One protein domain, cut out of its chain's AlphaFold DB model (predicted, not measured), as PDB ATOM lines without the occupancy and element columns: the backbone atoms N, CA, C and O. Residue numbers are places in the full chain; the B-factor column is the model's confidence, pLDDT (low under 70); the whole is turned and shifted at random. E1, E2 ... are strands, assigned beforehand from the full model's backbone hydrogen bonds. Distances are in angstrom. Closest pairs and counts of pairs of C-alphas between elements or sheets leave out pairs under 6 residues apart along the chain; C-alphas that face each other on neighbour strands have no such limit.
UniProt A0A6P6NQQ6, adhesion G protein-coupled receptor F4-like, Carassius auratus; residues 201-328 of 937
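Overview. This is residues 201 to 328 of the 937 residues of the protein "adhesion G protein-coupled receptor F4-like" of Carassius auratus (UniProt A0A6P6NQQ6). Picture two lobes: a larger one in which two small sheets, E1 E7 E6 E3 and E2 E5 E4, stand partly face to face as a loose sandwich, and a smaller one, the twisted sheet E8 E9 E10. A long stretch with no named element, residues 281 to 298, winds between the lobes. The printed part has 128 residues, with no named helix and ten named strands, E1 to E10 in order along it; the class is all strand. The four-strand sheet runs E1, E7, E6, E3 and is mixed; the others, E2, E5, E4 and E8, E9, E10, are antiparallel. The whole is compact, with a radius of gyration of the C-alphas of 15.4 A and spans of 45 by 36 by 25 A.

Arrangement. Start at E1, residues 201 to 204, an edge strand parallel to E7, residues 272 to 280; look for N 203 and O 278, 2.8 A apart. E7 and E6, residues 252 to 260, are a hairpin, with N 256 and O 275 at 2.9 A. Beyond E6 find the edge strand E3, residues 221 to 224, antiparallel to it, with N 257 and O 224 at 2.8 A. In the second sheet, E2, residues 208 to 215, is antiparallel to E5, residues 239 to 246, with N 240 and O 214 at 2.8 A. E4, residues 231 to 234, forms a hairpin with E5, with N 233 and O 241 at 2.8 A. Between these sheets, the closest C-alphas of E2 and E6 are those of Cys 214 and Cys 258, 6.5 A apart. E8, residues 299 to 303, E9, residues 308 to 317, and E10, residues 320 to 328, make a meander, each strand the antiparallel neighbour of the one before; check N 302 and O 312 at 2.8 A, then N 322 and O 315 at 2.9 A. E7 and E8 are apart.

Along the chain. Find C-alpha 201 at (195.641, 178.910, 133.002), where E1 begins. E2 runs 23.0 A, E5 22.0 A, E6 27.2 A and E7 26.0 A, the last ending at C-alpha 280, (205.308, 174.930, 134.293). E9 runs 24.6 A and bends by 57 degrees at residue 311; E10 runs 20.4 A, bends by 70 degrees at residue 325 and ends at C-alpha 328, (179.707, 191.291, 136.876).

Size, cuts and confidence. The two C-alphas farthest apart are those of Ala 264 and Ser 318, 47.3 A. The printed part has no cut; its long links are E6 to E7 and E7 to E8. Look for pLDDT under 70 at residues 217, 228 to 229, 235 to 238 and 306.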
ATOM      1  N   ARG A 201     195.388 179.048 131.558       87.88
ATOM      2  CA  ARG A 201     195.641 178.910 133.002       87.88
ATOM      3  C   ARG A 201     197.032 178.322 133.233       87.88
ATOM      4  O   ARG A 201     197.348 177.260 132.694       87.88
ATOM      5  N   LYS A 202     197.877 179.010 134.007       88.75
ATOM      6  CA  LYS A 202     199.191 178.496 134.430       88.75
ATOM      7  C   LYS A 202     199.026 177.613 135.663       88.75
ATOM      8  O   LYS A 202     198.252 177.954 136.554       88.75
ATOM      9  N   PHE A 203     199.801 176.538 135.753       89.44
ATOM     10  CA  PHE A 203     199.895 175.709 136.949       89.44
ATOM     11  C   PHE A 203     201.318 175.175 137.161       89.44
ATOM     12  O   PHE A 203     202.012 174.822 136.205       89.44
ATOM     13  N   GLN A 204     201.733 175.056 138.422       88.75
ATOM     14  CA  GLN A 204     202.959 174.368 138.829       88.75
ATOM     15  C   GLN A 204     202.905 172.885 138.412       88.75
ATOM     16  O   GLN A 204     201.933 172.189 138.714       88.75
ATOM     17  N   CYS A 205     203.948 172.395 137.732       88.94
ATOM     18  CA  CYS A 205     204.052 171.029 137.198       88.94
ATOM     19  C   CYS A 205     204.392 169.995 138.293       88.94
ATOM     20  O   CYS A 205     205.469 169.400 138.336       88.94
ATOM     21  N   VAL A 206     203.453 169.796 139.213       86.88
ATOM     22  CA  VAL A 206     203.491 168.803 140.296       86.88
ATOM     23  C   VAL A 206     202.269 167.892 140.206       86.88
ATOM     24  O   VAL A 206     201.313 168.217 139.510       86.88
ATOM     25  N   ASN A 207     202.287 166.764 140.920       87.44
ATOM     26  CA  ASN A 207     201.127 165.875 141.023       87.44
ATOM     27  C   ASN A 207     199.955 166.607 141.707       87.44
ATOM     28  O   ASN A 207     199.938 166.709 142.934       87.44
ATOM     29  N   LYS A 208     198.998 167.126 140.926       86.56
ATOM     30  CA  LYS A 208     197.773 167.769 141.427       86.56
ATOM     31  C   LYS A 208     196.609 167.684 140.439       86.56
ATOM     32  O   LYS A 208     196.812 167.661 139.228       86.56
ATOM     33  N   SER A 209     195.391 167.702 140.968       87.31
ATOM     34  CA  SER A 209     194.173 167.934 140.186       87.31
ATOM     35  C   SER A 209     193.980 169.425 139.892       87.31
ATOM     36  O   SER A 209     194.400 170.278 140.675       87.31
ATOM     37  N   VAL A 210     193.332 169.736 138.770       88.56
ATOM     38  CA  VAL A 210     192.859 171.082 138.405       88.56
ATOM     39  C   VAL A 210     191.449 171.000 137.817       88.56
ATOM     40  O   VAL A 210     191.085 169.994 137.205       88.56
ATOM     41  N   LEU A 211     190.645 172.047 138.011       87.50
ATOM     42  CA  LEU A 211     189.209 172.027 137.713       87.50
ATOM     43  C   LEU A 211     188.863 172.952 136.538       87.50
ATOM     44  O   LEU A 211     188.842 174.183 136.664       87.50
ATOM     45  N   LEU A 212     188.561 172.357 135.383       87.44
ATOM     46  CA  LEU A 212     188.078 173.073 134.202       87.44
ATOM     47  C   LEU A 212     186.549 173.002 134.153       87.44
ATOM     48  O   LEU A 212     185.946 172.045 133.674       87.44
ATOM     49  N   GLU A 213     185.925 174.029 134.709       85.56
ATOM     50  CA  GLU A 213     184.480 174.250 134.673       85.56
ATOM     51  C   GLU A 213     184.070 174.865 133.325       85.56
ATOM     52  O   GLU A 213     184.761 175.749 132.811       85.56
ATOM     53  N   CYS A 214     182.973 174.370 132.752       86.50
ATOM     54  CA  CYS A 214     182.310 174.916 131.572       86.50
ATOM     55  C   CYS A 214     180.799 174.962 131.813       86.50
ATOM     56  O   CYS A 214     180.243 173.970 132.286       86.50
ATOM     57  N   CYS A 215     180.140 176.066 131.468       80.38
ATOM     58  CA  CYS A 215     178.701 176.248 131.666       80.38
ATOM     59  C   CYS A 215     178.008 176.804 130.416       80.38
ATOM     60  O   CYS A 215     178.548 177.692 129.760       80.38
ATOM     61  N   GLU A 216     176.796 176.314 130.140       82.50
ATOM     62  CA  GLU A 216     175.798 176.932 129.253       82.50
ATOM     63  C   GLU A 216     174.400 176.520 129.772       82.50
ATOM     64  O   GLU A 216     174.176 175.351 130.092       82.50
ATOM     65  N   GLU A 217     173.479 177.473 129.955       68.50
ATOM     66  CA  GLU A 217     172.226 177.269 130.714       68.50
ATOM     67  C   GLU A 217     171.086 176.584 129.935       68.50
ATOM     68  O   GLU A 217     170.169 176.013 130.528       68.50
ATOM     69  N   LYS A 218     171.092 176.688 128.605       72.62
ATOM     70  CA  LYS A 218     169.995 176.311 127.697       72.62
ATOM     71  C   LYS A 218     170.299 175.071 126.857       72.62
ATOM     72  O   LYS A 218     169.376 174.382 126.424       72.62
ATOM     73  N   ASN A 219     171.571 174.811 126.577       78.06
ATOM     74  CA  ASN A 219     172.058 173.811 125.640       78.06
ATOM     75  C   ASN A 219     173.116 172.946 126.330       78.06
ATOM     76  O   ASN A 219     174.123 173.443 126.823       78.06
ATOM     77  N   SER A 220     172.950 171.622 126.315       84.62
ATOM     78  CA  SER A 220     173.934 170.735 126.942       84.62
ATOM     79  C   SER A 220     175.317 170.841 126.285       84.62
ATOM     80  O   SER A 220     175.449 170.643 125.074       84.62
ATOM     81  N   VAL A 221     176.347 171.061 127.100       88.69
ATOM     82  CA  VAL A 221     177.763 171.104 126.697       88.69
ATOM     83  C   VAL A 221     178.494 169.765 126.886       88.69
ATOM     84  O   VAL A 221     178.005 168.845 127.555       88.69
ATOM     85  N   GLU A 222     179.671 169.639 126.270       90.94
ATOM     86  CA  GLU A 222     180.661 168.571 126.472       90.94
ATOM     87  C   GLU A 222     182.106 169.081 126.334       90.94
ATOM     88  O   GLU A 222     182.375 170.004 125.567       90.94
ATOM     89  N   TRP A 223     183.037 168.436 127.045       91.62
ATOM     90  CA  TRP A 223     184.483 168.646 126.921       91.62
ATOM     91  C   TRP A 223     185.109 167.676 125.906       91.62
ATOM     92  O   TRP A 223     184.723 166.510 125.835       91.62
ATOM     93  N   THR A 224     186.101 168.140 125.144       89.25
ATOM     94  CA  THR A 224     186.906 167.318 124.228       89.25
ATOM     95  C   THR A 224     188.317 167.905 124.025       89.25
ATOM     96  O   THR A 224     188.437 169.120 123.863       89.25
ATOM     97  N   PRO A 225     189.399 167.100 124.000       86.25
ATOM     98  CA  PRO A 225     189.442 165.672 124.328       86.25
ATOM     99  C   PRO A 225     189.197 165.419 125.828       86.25
ATOM    100  O   PRO A 225     189.104 166.350 126.621       86.25
ATOM    101  N   ILE A 226     189.085 164.143 126.202       83.19
ATOM    102  CA  ILE A 226     189.072 163.676 127.594       83.19
ATOM    103  C   ILE A 226     190.173 162.613 127.696       83.19
ATOM    104  O   ILE A 226     190.123 161.610 126.979       83.19
ATOM    105  N   SER A 227     191.185 162.851 128.529       79.25
ATOM    106  CA  SER A 227     192.370 161.998 128.661       79.25
ATOM    107  C   SER A 227     192.151 160.871 129.682       79.25
ATOM    108  O   SER A 227     191.274 160.934 130.547       79.25
ATOM    109  N   SER A 228     192.937 159.790 129.597       61.25
ATOM    110  CA  SER A 228     192.774 158.620 130.476       61.25
ATOM    111  C   SER A 228     193.193 158.932 131.921       61.25
ATOM    112  O   SER A 228     194.376 158.856 132.262       61.25
ATOM    113  N   GLY A 229     192.214 159.269 132.758       65.06
ATOM    114  CA  GLY A 229     192.409 159.728 134.137       65.06
ATOM    115  C   GLY A 229     191.655 161.020 134.460       65.06
ATOM    116  O   GLY A 229     191.524 161.352 135.635       65.06
ATOM    117  N   ASP A 230     191.127 161.715 133.449       80.75
ATOM    118  CA  ASP A 230     190.223 162.842 133.660       80.75
ATOM    119  C   ASP A 230     188.822 162.347 134.061       80.75
ATOM    120  O   ASP A 230     188.355 161.301 133.597       80.75
ATOM    121  N   VAL A 231     188.119 163.122 134.888       81.25
ATOM    122  CA  VAL A 231     186.735 162.829 135.298       81.25
ATOM    123  C   VAL A 231     185.844 164.029 134.998       81.25
ATOM    124  O   VAL A 231     186.033 165.100 135.570       81.25
ATOM    125  N   VAL A 232     184.846 163.842 134.128       82.62
ATOM    126  CA  VAL A 232     183.771 164.826 133.930       82.62
ATOM    127  C   VAL A 232     182.705 164.610 134.999       82.62
ATOM    128  O   VAL A 232     182.006 163.597 134.998       82.62
ATOM    129  N   VAL A 233     182.575 165.577 135.899       81.75
ATOM    130  CA  VAL A 233     181.523 165.644 136.914       81.75
ATOM    131  C   VAL A 233     180.416 166.566 136.394       81.75
ATOM    132  O   VAL A 233     180.701 167.732 136.103       81.75
ATOM    133  N   PRO A 234     179.163 166.093 136.260       74.75
ATOM    134  CA  PRO A 234     178.023 166.976 136.043       74.75
ATOM    135  C   PRO A 234     177.851 167.886 137.260       74.75
ATOM    136  O   PRO A 234     177.766 167.390 138.385       74.75
ATOM    137  N   THR A 235     177.795 169.195 137.042       66.44
ATOM    138  CA  THR A 235     177.344 170.152 138.053       66.44
ATOM    139  C   THR A 235     175.877 170.514 137.801       66.44
ATOM    140  O   THR A 235     175.280 170.119 136.797       66.44
ATOM    141  N   GLU A 236     175.251 171.194 138.758       65.94
ATOM    142  CA  GLU A 236     173.888 171.714 138.595       65.94
ATOM    143  C   GLU A 236     173.831 172.800 137.495       65.94
ATOM    144  O   GLU A 236     174.860 173.324 137.063       65.94
ATOM    145  N   ASP A 237     172.618 173.132 137.046       62.28
ATOM    146  CA  ASP A 237     172.302 174.293 136.195       62.28
ATOM    147  C   ASP A 237     173.119 174.429 134.890       62.28
ATOM    148  O   ASP A 237     173.557 175.512 134.508       62.28
ATOM    149  N   GLY A 238     173.314 173.315 134.176       69.19
ATOM    150  CA  GLY A 238     173.922 173.309 132.833       69.19
ATOM    151  C   GLY A 238     175.454 173.305 132.809       69.19
ATOM    152  O   GLY A 238     176.058 173.222 131.737       69.19
ATOM    153  N   CYS A 239     176.103 173.328 133.973       81.06
ATOM    154  CA  CYS A 239     177.553 173.245 134.084       81.06
ATOM    155  C   CYS A 239     178.091 171.797 134.044       81.06
ATOM    156  O   CYS A 239     177.449 170.837 134.477       81.06
ATOM    157  N   ILE A 240     179.329 171.644 133.569       87.69
ATOM    158  CA  ILE A 240     180.145 170.430 133.690       87.69
ATOM    159  C   ILE A 240     181.571 170.791 134.124       87.69
ATOM    160  O   ILE A 240     182.191 171.710 133.586       87.69
ATOM    161  N   THR A 241     182.130 170.038 135.070       87.44
ATOM    162  CA  THR A 241     183.523 170.206 135.514       87.44
ATOM    163  C   THR A 241     184.377 169.030 135.066       87.44
ATOM    164  O   THR A 241     184.127 167.893 135.457       87.44
ATOM    165  N   LEU A 242     185.416 169.302 134.279       89.31
ATOM    166  CA  LEU A 242     186.489 168.357 133.993       89.31
ATOM    167  C   LEU A 242     187.552 168.471 135.095       89.31
ATOM    168  O   LEU A 242     188.235 169.489 135.211       89.31
ATOM    169  N   ASN A 243     187.690 167.426 135.909       89.75
ATOM    170  CA  ASN A 243     188.827 167.259 136.809       89.75
ATOM    171  C   ASN A 243     189.977 166.621 136.017       89.75
ATOM    172  O   ASN A 243     189.902 165.438 135.681       89.75
ATOM    173  N   HIS A 244     191.005 167.414 135.704       89.50
ATOM    174  CA  HIS A 244     192.208 166.983 134.989       89.50
ATOM    175  C   HIS A 244     193.371 166.783 135.965       89.50
ATOM    176  O   HIS A 244     193.608 167.617 136.842       89.50
ATOM    177  N   THR A 245     194.136 165.701 135.799       87.50
ATOM    178  CA  THR A 245     195.273 165.383 136.681       87.50
ATOM    179  C   THR A 245     196.607 165.758 136.036       87.50
ATOM    180  O   THR A 245     197.088 165.084 135.125       87.50
ATOM    181  N   ILE A 246     197.254 166.798 136.563       86.75
ATOM    182  CA  ILE A 246     198.636 167.156 136.231       86.75
ATOM    183  C   ILE A 246     199.570 166.138 136.896       86.75
ATOM    184  O   ILE A 246     199.508 165.948 138.112       86.75
ATOM    185  N   LYS A 247     200.459 165.511 136.114       83.88
ATOM    186  CA  LYS A 247     201.525 164.637 136.628       83.88
ATOM    187  C   LYS A 247     202.879 165.338 136.611       83.88
ATOM    188  O   LYS A 247     203.233 166.029 135.655       83.88
ATOM    189  N   GLN A 248     203.675 165.101 137.646       80.25
ATOM    190  CA  GLN A 248     205.048 165.577 137.747       80.25
ATOM    191  C   GLN A 248     205.911 164.959 136.633       80.25
ATOM    192  O   GLN A 248     206.079 163.743 136.571       80.25
ATOM    193  N   GLY A 249     206.461 165.807 135.759       76.00
ATOM    194  CA  GLY A 249     207.259 165.408 134.594       76.00
ATOM    195  C   GLY A 249     206.539 165.547 133.246       76.00
ATOM    196  O   GLY A 249     207.206 165.744 132.234       76.00
ATOM    197  N   GLU A 250     205.202 165.557 133.215       80.00
ATOM    198  CA  GLU A 250     204.393 165.790 132.001       80.00
ATOM    199  C   GLU A 250     204.172 167.304 131.765       80.00
ATOM    200  O   GLU A 250     203.049 167.790 131.610       80.00
ATOM    201  N   CYS A 251     205.263 168.078 131.795       83.12
ATOM    202  CA  CYS A 251     205.239 169.541 131.701       83.12
ATOM    203  C   CYS A 251     205.168 170.018 130.238       83.12
ATOM    204  O   CYS A 251     205.827 169.461 129.361       83.12
ATOM    205  N   GLY A 252     204.382 171.063 129.969       86.69
ATOM    206  CA  GLY A 252     204.016 171.486 128.613       86.69
ATOM    207  C   GLY A 252     202.676 172.225 128.591       86.69
ATOM    208  O   GLY A 252     202.275 172.809 129.596       86.69
ATOM    209  N   SER A 253     201.965 172.196 127.465       89.31
ATOM    210  CA  SER A 253     200.630 172.795 127.320       89.31
ATOM    211  C   SER A 253     199.632 171.808 126.720       89.31
ATOM    212  O   SER A 253     199.953 171.151 125.733       89.31
ATOM    213  N   GLU A 254     198.425 171.749 127.276       90.25
ATOM    214  CA  GLU A 254     197.330 170.880 126.826       90.25
ATOM    215  C   GLU A 254     196.052 171.716 126.687       90.25
ATOM    216  O   GLU A 254     195.759 172.528 127.566       90.25
ATOM    217  N   THR A 255     195.325 171.576 125.575       91.69
ATOM    218  CA  THR A 255     194.155 172.412 125.259       91.69
ATOM    219  C   THR A 255     192.893 171.565 125.206       91.69
ATOM    220  O   THR A 255     192.789 170.635 124.407       91.69
ATOM    221  N   PHE A 256     191.927 171.937 126.037       91.69
ATOM    222  CA  PHE A 256     190.602 171.343 126.134       91.69
ATOM    223  C   PHE A 256     189.593 172.297 125.498       91.69
ATOM    224  O   PHE A 256     189.661 173.507 125.705       91.69
ATOM    225  N   VAL A 257     188.650 171.766 124.731       92.25
ATOM    226  CA  VAL A 257     187.580 172.531 124.090       92.25
ATOM    227  C   VAL A 257     186.260 172.126 124.726       92.25
ATOM    228  O   VAL A 257     185.900 170.949 124.705       92.25
ATOM    229  N   CYS A 258     185.527 173.090 125.273       91.62
ATOM    230  CA  CYS A 258     184.129 172.885 125.623       91.62
ATOM    231  C   CYS A 258     183.253 173.275 124.430       91.62
ATOM    232  O   CYS A 258     183.510 174.293 123.787       91.62
ATOM    233  N   ARG A 259     182.235 172.478 124.099       91.75
ATOM    234  CA  ARG A 259     181.358 172.709 122.940       91.75
ATOM    235  C   ARG A 259     179.911 172.310 123.201       91.75
ATOM    236  O   ARG A 259     179.642 171.451 124.038       91.75
ATOM    237  N   LEU A 260     178.986 172.882 122.434       90.06
ATOM    238  CA  LEU A 260     177.576 172.481 122.440       90.06
ATOM    239  C   LEU A 260     177.421 171.054 121.894       90.06
ATOM    240  O   LEU A 260     178.036 170.707 120.886       90.06
ATOM    241  N   LYS A 261     176.534 170.238 122.473       87.81
ATOM    242  CA  LYS A 261     176.182 168.908 121.931       87.81
ATOM    243  C   LYS A 261     175.341 168.968 120.654       87.81
ATOM    244  O   LYS A 261     175.313 168.004 119.893       87.81
ATOM    245  N   ASN A 262     174.659 170.086 120.400       84.94
ATOM    246  CA  ASN A 262     173.863 170.266 119.189       84.94
ATOM    247  C   ASN A 262     174.777 170.476 117.967       84.94
ATOM    248  O   ASN A 262     175.291 171.572 117.746       84.94
ATOM    249  N   GLN A 263     174.939 169.432 117.152       82.62
ATOM    250  CA  GLN A 263     175.778 169.442 115.946       82.62
ATOM    251  C   GLN A 263     175.414 170.555 114.950       82.62
ATOM    252  O   GLN A 263     176.300 171.070 114.273       82.62
ATOM    253  N   ALA A 264     174.147 170.984 114.892       79.00
ATOM    254  CA  ALA A 264     173.714 172.080 114.021       79.00
ATOM    255  C   ALA A 264     174.219 173.467 114.471       79.00
ATOM    256  O   ALA A 264     174.117 174.422 113.706       79.00
ATOM    257  N   LEU A 265     174.754 173.581 115.696       81.25
ATOM    258  CA  LEU A 265     175.322 174.813 116.255       81.25
ATOM    259  C   LEU A 265     176.857 174.771 116.388       81.25
ATOM    260  O   LEU A 265     177.487 175.820 116.493       81.25
ATOM    261  N   GLN A 266     177.476 173.584 116.329       83.69
ATOM    262  CA  GLN A 266     178.934 173.393 116.450       83.69
ATOM    263  C   GLN A 266     179.760 174.066 115.336       83.69
ATOM    264  O   GLN A 266     180.966 174.234 115.490       83.69
ATOM    265  N   SER A 267     179.143 174.426 114.208       81.94
ATOM    266  CA  SER A 267     179.806 175.059 113.058       81.94
ATOM    267  C   SER A 267     179.938 176.585 113.157       81.94
ATOM    268  O   SER A 267     180.623 177.182 112.325       81.94
ATOM    269  N   PHE A 268     179.298 177.223 114.141       83.38
ATOM    270  CA  PHE A 268     179.357 178.671 114.354       83.38
ATOM    271  C   PHE A 268     180.410 179.049 115.402       83.38
ATOM    272  O   PHE A 268     180.788 178.239 116.244       83.38
ATOM    273  N   SER A 269     180.857 180.310 115.398       79.25
ATOM    274  CA  SER A 269     181.950 180.774 116.275       79.25
ATOM    275  C   SER A 269     181.642 180.711 117.777       79.25
ATOM    276  O   SER A 269     182.555 180.830 118.582       79.25
ATOM    277  N   TYR A 270     180.368 180.565 118.142       81.19
ATOM    278  CA  TYR A 270     179.871 180.410 119.513       81.19
ATOM    279  C   TYR A 270     179.634 178.940 119.907       81.19
ATOM    280  O   TYR A 270     179.258 178.651 121.036       81.19
ATOM    281  N   GLY A 271     179.828 177.988 118.987       86.12
ATOM    282  CA  GLY A 271     179.584 176.563 119.227       86.12
ATOM    283  C   GLY A 271     180.627 175.880 120.121       86.12
ATOM    284  O   GLY A 271     180.396 174.749 120.555       86.12
ATOM    285  N   SER A 272     181.759 176.542 120.393       90.06
ATOM    286  CA  SER A 272     182.859 176.030 121.219       90.06
ATOM    287  C   SER A 272     183.750 177.133 121.804       90.06
ATOM    288  O   SER A 272     183.969 178.143 121.140       90.06
ATOM    289  N   SER A 273     184.346 176.888 122.976       89.19
ATOM    290  CA  SER A 273     185.335 177.750 123.646       89.19
ATOM    291  C   SER A 273     186.523 176.923 124.169       89.19
ATOM    292  O   SER A 273     186.351 175.753 124.521       89.19
ATOM    293  N   ASP A 274     187.736 177.490 124.191       90.69
ATOM    294  CA  ASP A 274     188.989 176.773 124.476       90.69
ATOM    295  C   ASP A 274     189.623 177.132 125.833       90.69
ATOM    296  O   ASP A 274     189.647 178.286 126.255       90.69
ATOM    297  N   VAL A 275     190.205 176.137 126.509       90.00
ATOM    298  CA  VAL A 275     191.019 176.316 127.718       90.00
ATOM    299  C   VAL A 275     192.331 175.557 127.581       90.00
ATOM    300  O   VAL A 275     192.372 174.331 127.538       90.00
ATOM    301  N   THR A 276     193.431 176.300 127.566       90.19
ATOM    302  CA  THR A 276     194.794 175.770 127.569       90.19
ATOM    303  C   THR A 276     195.367 175.760 128.987       90.19
ATOM    304  O   THR A 276     195.564 176.806 129.610       90.19
ATOM    305  N   VAL A 277     195.679 174.563 129.476       89.94
ATOM    306  CA  VAL A 277     196.377 174.290 130.737       89.94
ATOM    307  C   VAL A 277     197.882 174.312 130.471       89.94
ATOM    308  O   VAL A 277     198.391 173.504 129.696       89.94
ATOM    309  N   ILE A 278     198.605 175.234 131.109       89.50
ATOM    310  CA  ILE A 278     200.051 175.427 130.931       89.50
ATOM    311  C   ILE A 278     200.778 174.933 132.189       89.50
ATOM    312  O   ILE A 278     200.706 175.559 133.245       89.50
ATOM    313  N   LYS A 279     201.476 173.801 132.068       90.19
ATOM    314  CA  LYS A 279     202.131 173.042 133.145       90.19
ATOM    315  C   LYS A 279     203.614 173.431 133.228       90.19
ATOM    316  O   LYS A 279     204.409 172.997 132.394       90.19
ATOM    317  N   VAL A 280     203.993 174.254 134.213       86.94
ATOM    318  CA  VAL A 280     205.308 174.930 134.293       86.94
ATOM    319  C   VAL A 280     206.128 174.472 135.507       86.94
ATOM    320  O   VAL A 280     205.610 174.394 136.619       86.94
ATOM    321  N   ASN A 281     207.431 174.232 135.325       84.75
ATOM    322  CA  ASN A 281     208.391 173.979 136.414       84.75
ATOM    323  C   ASN A 281     208.848 175.287 137.097       84.75
ATOM    324  O   ASN A 281     210.037 175.587 137.166       84.75
ATOM    325  N   GLU A 282     207.893 176.073 137.587       84.12
ATOM    326  CA  GLU A 282     208.132 177.315 138.327       84.12
ATOM    327  C   GLU A 282     207.354 177.321 139.646       84.12
ATOM    328  O   GLU A 282     206.331 176.648 139.787       84.12
ATOM    329  N   GLU A 283     207.844 178.085 140.621       83.12
ATOM    330  CA  GLU A 283     207.129 178.341 141.868       83.12
ATOM    331  C   GLU A 283     206.332 179.650 141.782       83.12
ATOM    332  O   GLU A 283     206.780 180.647 141.208       83.12
ATOM    333  N   PHE A 284     205.127 179.621 142.349       88.81
ATOM    334  CA  PHE A 284     204.124 180.679 142.268       88.81
ATOM    335  C   PHE A 284     203.691 181.115 143.670       88.81
ATOM    336  O   PHE A 284     203.580 180.281 144.571       88.81
ATOM    337  N   SER A 285     203.441 182.415 143.836       89.50
ATOM    338  CA  SER A 285     203.019 183.032 145.099       89.50
ATOM    339  C   SER A 285     201.554 182.721 145.401       89.50
ATOM    340  O   SER A 285     201.239 182.248 146.488       89.50
ATOM    341  N   CYS A 286     200.680 182.937 144.419       89.94
ATOM    342  CA  CYS A 286     199.267 182.585 144.462       89.94
ATOM    343  C   CYS A 286     199.042 181.237 143.782       89.94
ATOM    344  O   CYS A 286     199.598 180.983 142.711       89.94
ATOM    345  N   LYS A 287     198.213 180.378 144.381       88.50
ATOM    346  CA  LYS A 287     197.866 179.051 143.848       88.50
ATOM    347  C   LYS A 287     196.363 178.820 143.995       88.50
ATOM    348  O   LYS A 287     195.813 179.070 145.064       88.50
ATOM    349  N   ASN A 288     195.684 178.382 142.934       88.12
ATOM    350  CA  ASN A 288     194.235 178.149 142.955       88.12
ATOM    351  C   ASN A 288     193.817 177.112 141.900       88.12
ATOM    352  O   ASN A 288     194.162 177.240 140.729       88.12
ATOM    353  N   GLU A 289     193.043 176.103 142.305       82.88
ATOM    354  CA  GLU A 289     192.684 174.943 141.470       82.88
ATOM    355  C   GLU A 289     191.716 175.262 140.317       82.88
ATOM    356  O   GLU A 289     191.697 174.534 139.322       82.88
ATOM    357  N   LYS A 290     190.936 176.350 140.432       81.00
ATOM    358  CA  LYS A 290     190.056 176.858 139.370       81.00
ATOM    359  C   LYS A 290     190.750 177.944 138.540       81.00
ATOM    360  O   LYS A 290     190.864 177.795 137.328       81.00
ATOM    361  N   LEU A 291     191.215 179.023 139.171       81.62
ATOM    362  CA  LEU A 291     191.741 180.211 138.478       81.62
ATOM    363  C   LEU A 291     193.136 179.995 137.868       81.62
ATOM    364  O   LEU A 291     193.410 180.514 136.789       81.62
ATOM    365  N   GLY A 292     194.003 179.222 138.525       86.88
ATOM    366  CA  GLY A 292     195.412 179.073 138.159       86.88
ATOM    367  C   GLY A 292     196.386 179.590 139.221       86.88
ATOM    368  O   GLY A 292     196.010 180.216 140.217       86.88
ATOM    369  N   ASP A 293     197.665 179.323 138.981       90.19
ATOM    370  CA  ASP A 293     198.786 179.774 139.804       90.19
ATOM    371  C   ASP A 293     199.443 181.034 139.190       90.19
ATOM    372  O   ASP A 293     199.491 181.191 137.967       90.19
ATOM    373  N   GLY A 294     199.972 181.936 140.021       89.75
ATOM    374  CA  GLY A 294     200.581 183.199 139.579       89.75
ATOM    375  C   GLY A 294     201.541 183.820 140.595       89.75
ATOM    376  O   GLY A 294     201.604 183.415 141.757       89.75
ATOM    377  N   LYS A 295     202.347 184.781 140.149       91.12
ATOM    378  CA  LYS A 295     203.348 185.476 140.978       91.12
ATOM    379  C   LYS A 295     202.784 186.763 141.572       91.12
ATOM    380  O   LYS A 295     201.890 187.369 140.990       91.12
ATOM    381  N   GLU A 296     203.326 187.184 142.712       91.81
ATOM    382  CA  GLU A 296     202.950 188.432 143.391       91.81
ATOM    383  C   GLU A 296     202.910 189.620 142.406       91.81
ATOM    384  O   GLU A 296     203.878 189.879 141.687       91.81
ATOM    385  N   GLY A 297     201.776 190.319 142.344       89.00
ATOM    386  CA  GLY A 297     201.531 191.422 141.412       89.00
ATOM    387  C   GLY A 297     201.063 191.041 139.997       89.00
ATOM    388  O   GLY A 297     200.614 191.939 139.283       89.00
ATOM    389  N   GLU A 298     201.097 189.765 139.581       90.50
ATOM    390  CA  GLU A 298     200.409 189.327 138.352       90.50
ATOM    391  C   GLU A 298     198.885 189.503 138.486       90.50
ATOM    392  O   GLU A 298     198.328 189.500 139.588       90.50
ATOM    393  N   THR A 299     198.200 189.628 137.347       89.44
ATOM    394  CA  THR A 299     196.737 189.678 137.254       89.44
ATOM    395  C   THR A 299     196.197 188.570 136.351       89.44
ATOM    396  O   THR A 299     196.870 188.117 135.423       89.44
ATOM    397  N   LEU A 300     194.966 188.130 136.621       86.56
ATOM    398  CA  LEU A 300     194.210 187.207 135.770       86.56
ATOM    399  C   LEU A 300     192.732 187.602 135.700       86.56
ATOM    400  O   LEU A 300     192.294 188.519 136.395       86.56
ATOM    401  N   ILE A 301     191.963 186.908 134.863       81.69
ATOM    402  CA  ILE A 301     190.525 187.133 134.686       81.69
ATOM    403  C   ILE A 301     189.789 185.834 135.027       81.69
ATOM    404  O   ILE A 301     190.037 184.808 134.401       81.69
ATOM    405  N   GLY A 302     188.907 185.877 136.023       75.12
ATOM    406  CA  GLY A 302     188.026 184.780 136.415       75.12
ATOM    407  C   GLY A 302     186.561 185.032 136.031       75.12
ATOM    408  O   GLY A 302     186.197 186.164 135.695       75.12
ATOM    409  N   PRO A 303     185.713 183.989 136.073       72.88
ATOM    410  CA  PRO A 303     184.269 184.128 135.901       72.88
ATOM    411  C   PRO A 303     183.624 184.841 137.102       72.88
ATOM    412  O   PRO A 303     184.229 184.959 138.169       72.88
ATOM    413  N   CYS A 304     182.383 185.291 136.925       77.56
ATOM    414  CA  CYS A 304     181.534 185.776 138.012       77.56
ATOM    415  C   CYS A 304     180.971 184.634 138.883       77.56
ATOM    416  O   CYS A 304     181.102 183.451 138.569       77.56
ATOM    417  N   GLU A 305     180.332 185.013 139.990       74.69
ATOM    418  CA  GLU A 305     179.571 184.115 140.868       74.69
ATOM    419  C   GLU A 305     178.274 183.603 140.194       74.69
ATOM    420  O   GLU A 305     177.884 184.087 139.128       74.69
ATOM    421  N   ARG A 306     177.582 182.635 140.826       67.12
ATOM    422  CA  ARG A 306     176.271 182.120 140.364       67.12
ATOM    423  C   ARG A 306     175.287 183.293 140.182       67.12
ATOM    424  O   ARG A 306     175.397 184.318 140.851       67.12
ATOM    425  N   ASP A 307     174.376 183.157 139.219       71.12
ATOM    426  CA  ASP A 307     173.373 184.168 138.829       71.12
ATOM    427  C   ASP A 307     173.915 185.512 138.282       71.12
ATOM    428  O   ASP A 307     173.141 186.422 137.962       71.12
ATOM    429  N   LYS A 308     175.234 185.620 138.069       78.00
ATOM    430  CA  LYS A 308     175.911 186.755 137.420       78.00
ATOM    431  C   LYS A 308     176.701 186.308 136.188       78.00
ATOM    432  O   LYS A 308     177.101 185.154 136.063       78.00
ATOM    433  N   GLU A 309     176.923 187.238 135.272       76.00
ATOM    434  CA  GLU A 309     177.652 187.043 134.014       76.00
ATOM    435  C   GLU A 309     178.683 188.169 133.839       76.00
ATOM    436  O   GLU A 309     178.591 189.209 134.500       76.00
ATOM    437  N   GLY A 310     179.659 187.970 132.953       77.00
ATOM    438  CA  GLY A 310     180.818 188.849 132.803       77.00
ATOM    439  C   GLY A 310     182.059 188.279 133.491       77.00
ATOM    440  O   GLY A 310     182.249 187.062 133.542       77.00
ATOM    441  N   THR A 311     182.945 189.148 133.991       80.69
ATOM    442  CA  THR A 311     184.246 188.715 134.537       80.69
ATOM    443  C   THR A 311     184.728 189.518 135.745       80.69
ATOM    444  O   THR A 311     184.407 190.696 135.915       80.69
ATOM    445  N   ILE A 312     185.561 188.873 136.564       84.38
ATOM    446  CA  ILE A 312     186.285 189.478 137.687       84.38
ATOM    447  C   ILE A 312     187.777 189.454 137.368       84.38
ATOM    448  O   ILE A 312     188.358 188.403 137.095       84.38
ATOM    449  N   LYS A 313     188.427 190.610 137.431       87.00
ATOM    450  CA  LYS A 313     189.878 190.736 137.304       87.00
ATOM    451  C   LYS A 313     190.502 190.584 138.685       87.00
ATOM    452  O   LYS A 313     190.254 191.394 139.577       87.00
ATOM    453  N   TYR A 314     191.322 189.557 138.856       88.88
ATOM    454  CA  TYR A 314     192.040 189.285 140.098       88.88
ATOM    455  C   TYR A 314     193.493 189.736 140.008       88.88
ATOM    456  O   TYR A 314     194.087 189.769 138.929       88.88
ATOM    457  N   LYS A 315     194.084 190.010 141.168       92.62
ATOM    458  CA  LYS A 315     195.491 190.356 141.356       92.62
ATOM    459  C   LYS A 315     196.088 189.516 142.472       92.62
ATOM    460  O   LYS A 315     195.450 189.327 143.505       92.62
ATOM    461  N   CYS A 316     197.294 189.006 142.260       92.38
ATOM    462  CA  CYS A 316     197.998 188.233 143.271       92.38
ATOM    463  C   CYS A 316     198.575 189.188 144.325       92.38
ATOM    464  O   CYS A 316     199.444 190.001 144.003       92.38
ATOM    465  N   ILE A 317     198.047 189.131 145.552       91.38
ATOM    466  CA  ILE A 317     198.430 190.001 146.671       91.38
ATOM    467  C   ILE A 317     198.573 189.158 147.941       91.38
ATOM    468  O   ILE A 317     197.597 188.602 148.448       91.38
ATOM    469  N   SER A 318     199.783 189.125 148.498       90.38
ATOM    470  CA  SER A 318     200.163 188.352 149.689       90.38
ATOM    471  C   SER A 318     199.892 186.848 149.554       90.38
ATOM    472  O   SER A 318     199.500 186.200 150.520       90.38
ATOM    473  N   GLY A 319     200.085 186.293 148.353       87.44
ATOM    474  CA  GLY A 319     199.840 184.872 148.065       87.44
ATOM    475  C   GLY A 319     198.375 184.477 147.821       87.44
ATOM    476  O   GLY A 319     198.096 183.301 147.598       87.44
ATOM    477  N   GLU A 320     197.439 185.431 147.790       89.75
ATOM    478  CA  GLU A 320     196.030 185.191 147.450       89.75
ATOM    479  C   GLU A 320     195.589 185.995 146.215       89.75
ATOM    480  O   GLU A 320     196.010 187.134 146.007       89.75
ATOM    481  N   TRP A 321     194.686 185.425 145.412       89.19
ATOM    482  CA  TRP A 321     194.019 186.139 144.319       89.19
ATOM    483  C   TRP A 321     192.895 187.024 144.873       89.19
ATOM    484  O   TRP A 321     191.862 186.514 145.302       89.19
ATOM    485  N   LYS A 322     193.071 188.350 144.841       89.62
ATOM    486  CA  LYS A 322     192.084 189.329 145.339       89.62
ATOM    487  C   LYS A 322     191.462 190.101 144.171       89.62
ATOM    488  O   LYS A 322     192.192 190.414 143.228       89.62
ATOM    489  N   PRO A 323     190.147 190.383 144.179       86.88
ATOM    490  CA  PRO A 323     189.504 191.126 143.099       86.88
ATOM    491  C   PRO A 323     190.025 192.571 143.055       86.88
ATOM    492  O   PRO A 323     190.058 193.256 144.074       86.88
ATOM    493  N   GLU A 324     190.440 193.021 141.871       83.69
ATOM    494  CA  GLU A 324     190.828 194.411 141.582       83.69
ATOM    495  C   GLU A 324     189.701 195.160 140.848       83.69
ATOM    496  O   GLU A 324     189.522 196.357 141.052       83.69
ATOM    497  N   GLU A 325     188.927 194.462 140.010       80.88
ATOM    498  CA  GLU A 325     187.881 195.038 139.157       80.88
ATOM    499  C   GLU A 325     186.782 193.986 138.918       80.88
ATOM    500  O   GLU A 325     187.088 192.842 138.570       80.88
ATOM    501  N   THR A 326     185.511 194.352 139.106       82.12
ATOM    502  CA  THR A 326     184.366 193.422 139.046       82.12
ATOM    503  C   THR A 326     183.375 193.889 137.988       82.12
ATOM    504  O   THR A 326     182.531 194.745 138.252       82.12
ATOM    505  N   ASN A 327     183.449 193.293 136.800       82.94
ATOM    506  CA  ASN A 327     182.557 193.566 135.677       82.94
ATOM    507  C   ASN A 327     181.476 192.478 135.596       82.94
ATOM    508  O   ASN A 327     181.321 191.813 134.572       82.94
ATOM    509  N   CYS A 328     180.774 192.278 136.718       84.62
ATOM    510  CA  CYS A 328     179.707 191.291 136.876       84.62
ATOM    511  C   CYS A 328     178.332 191.962 136.897       84.62
ATOM    512  O   CYS A 328     178.079 192.850 137.718       84.62
TER     513      CYS A 328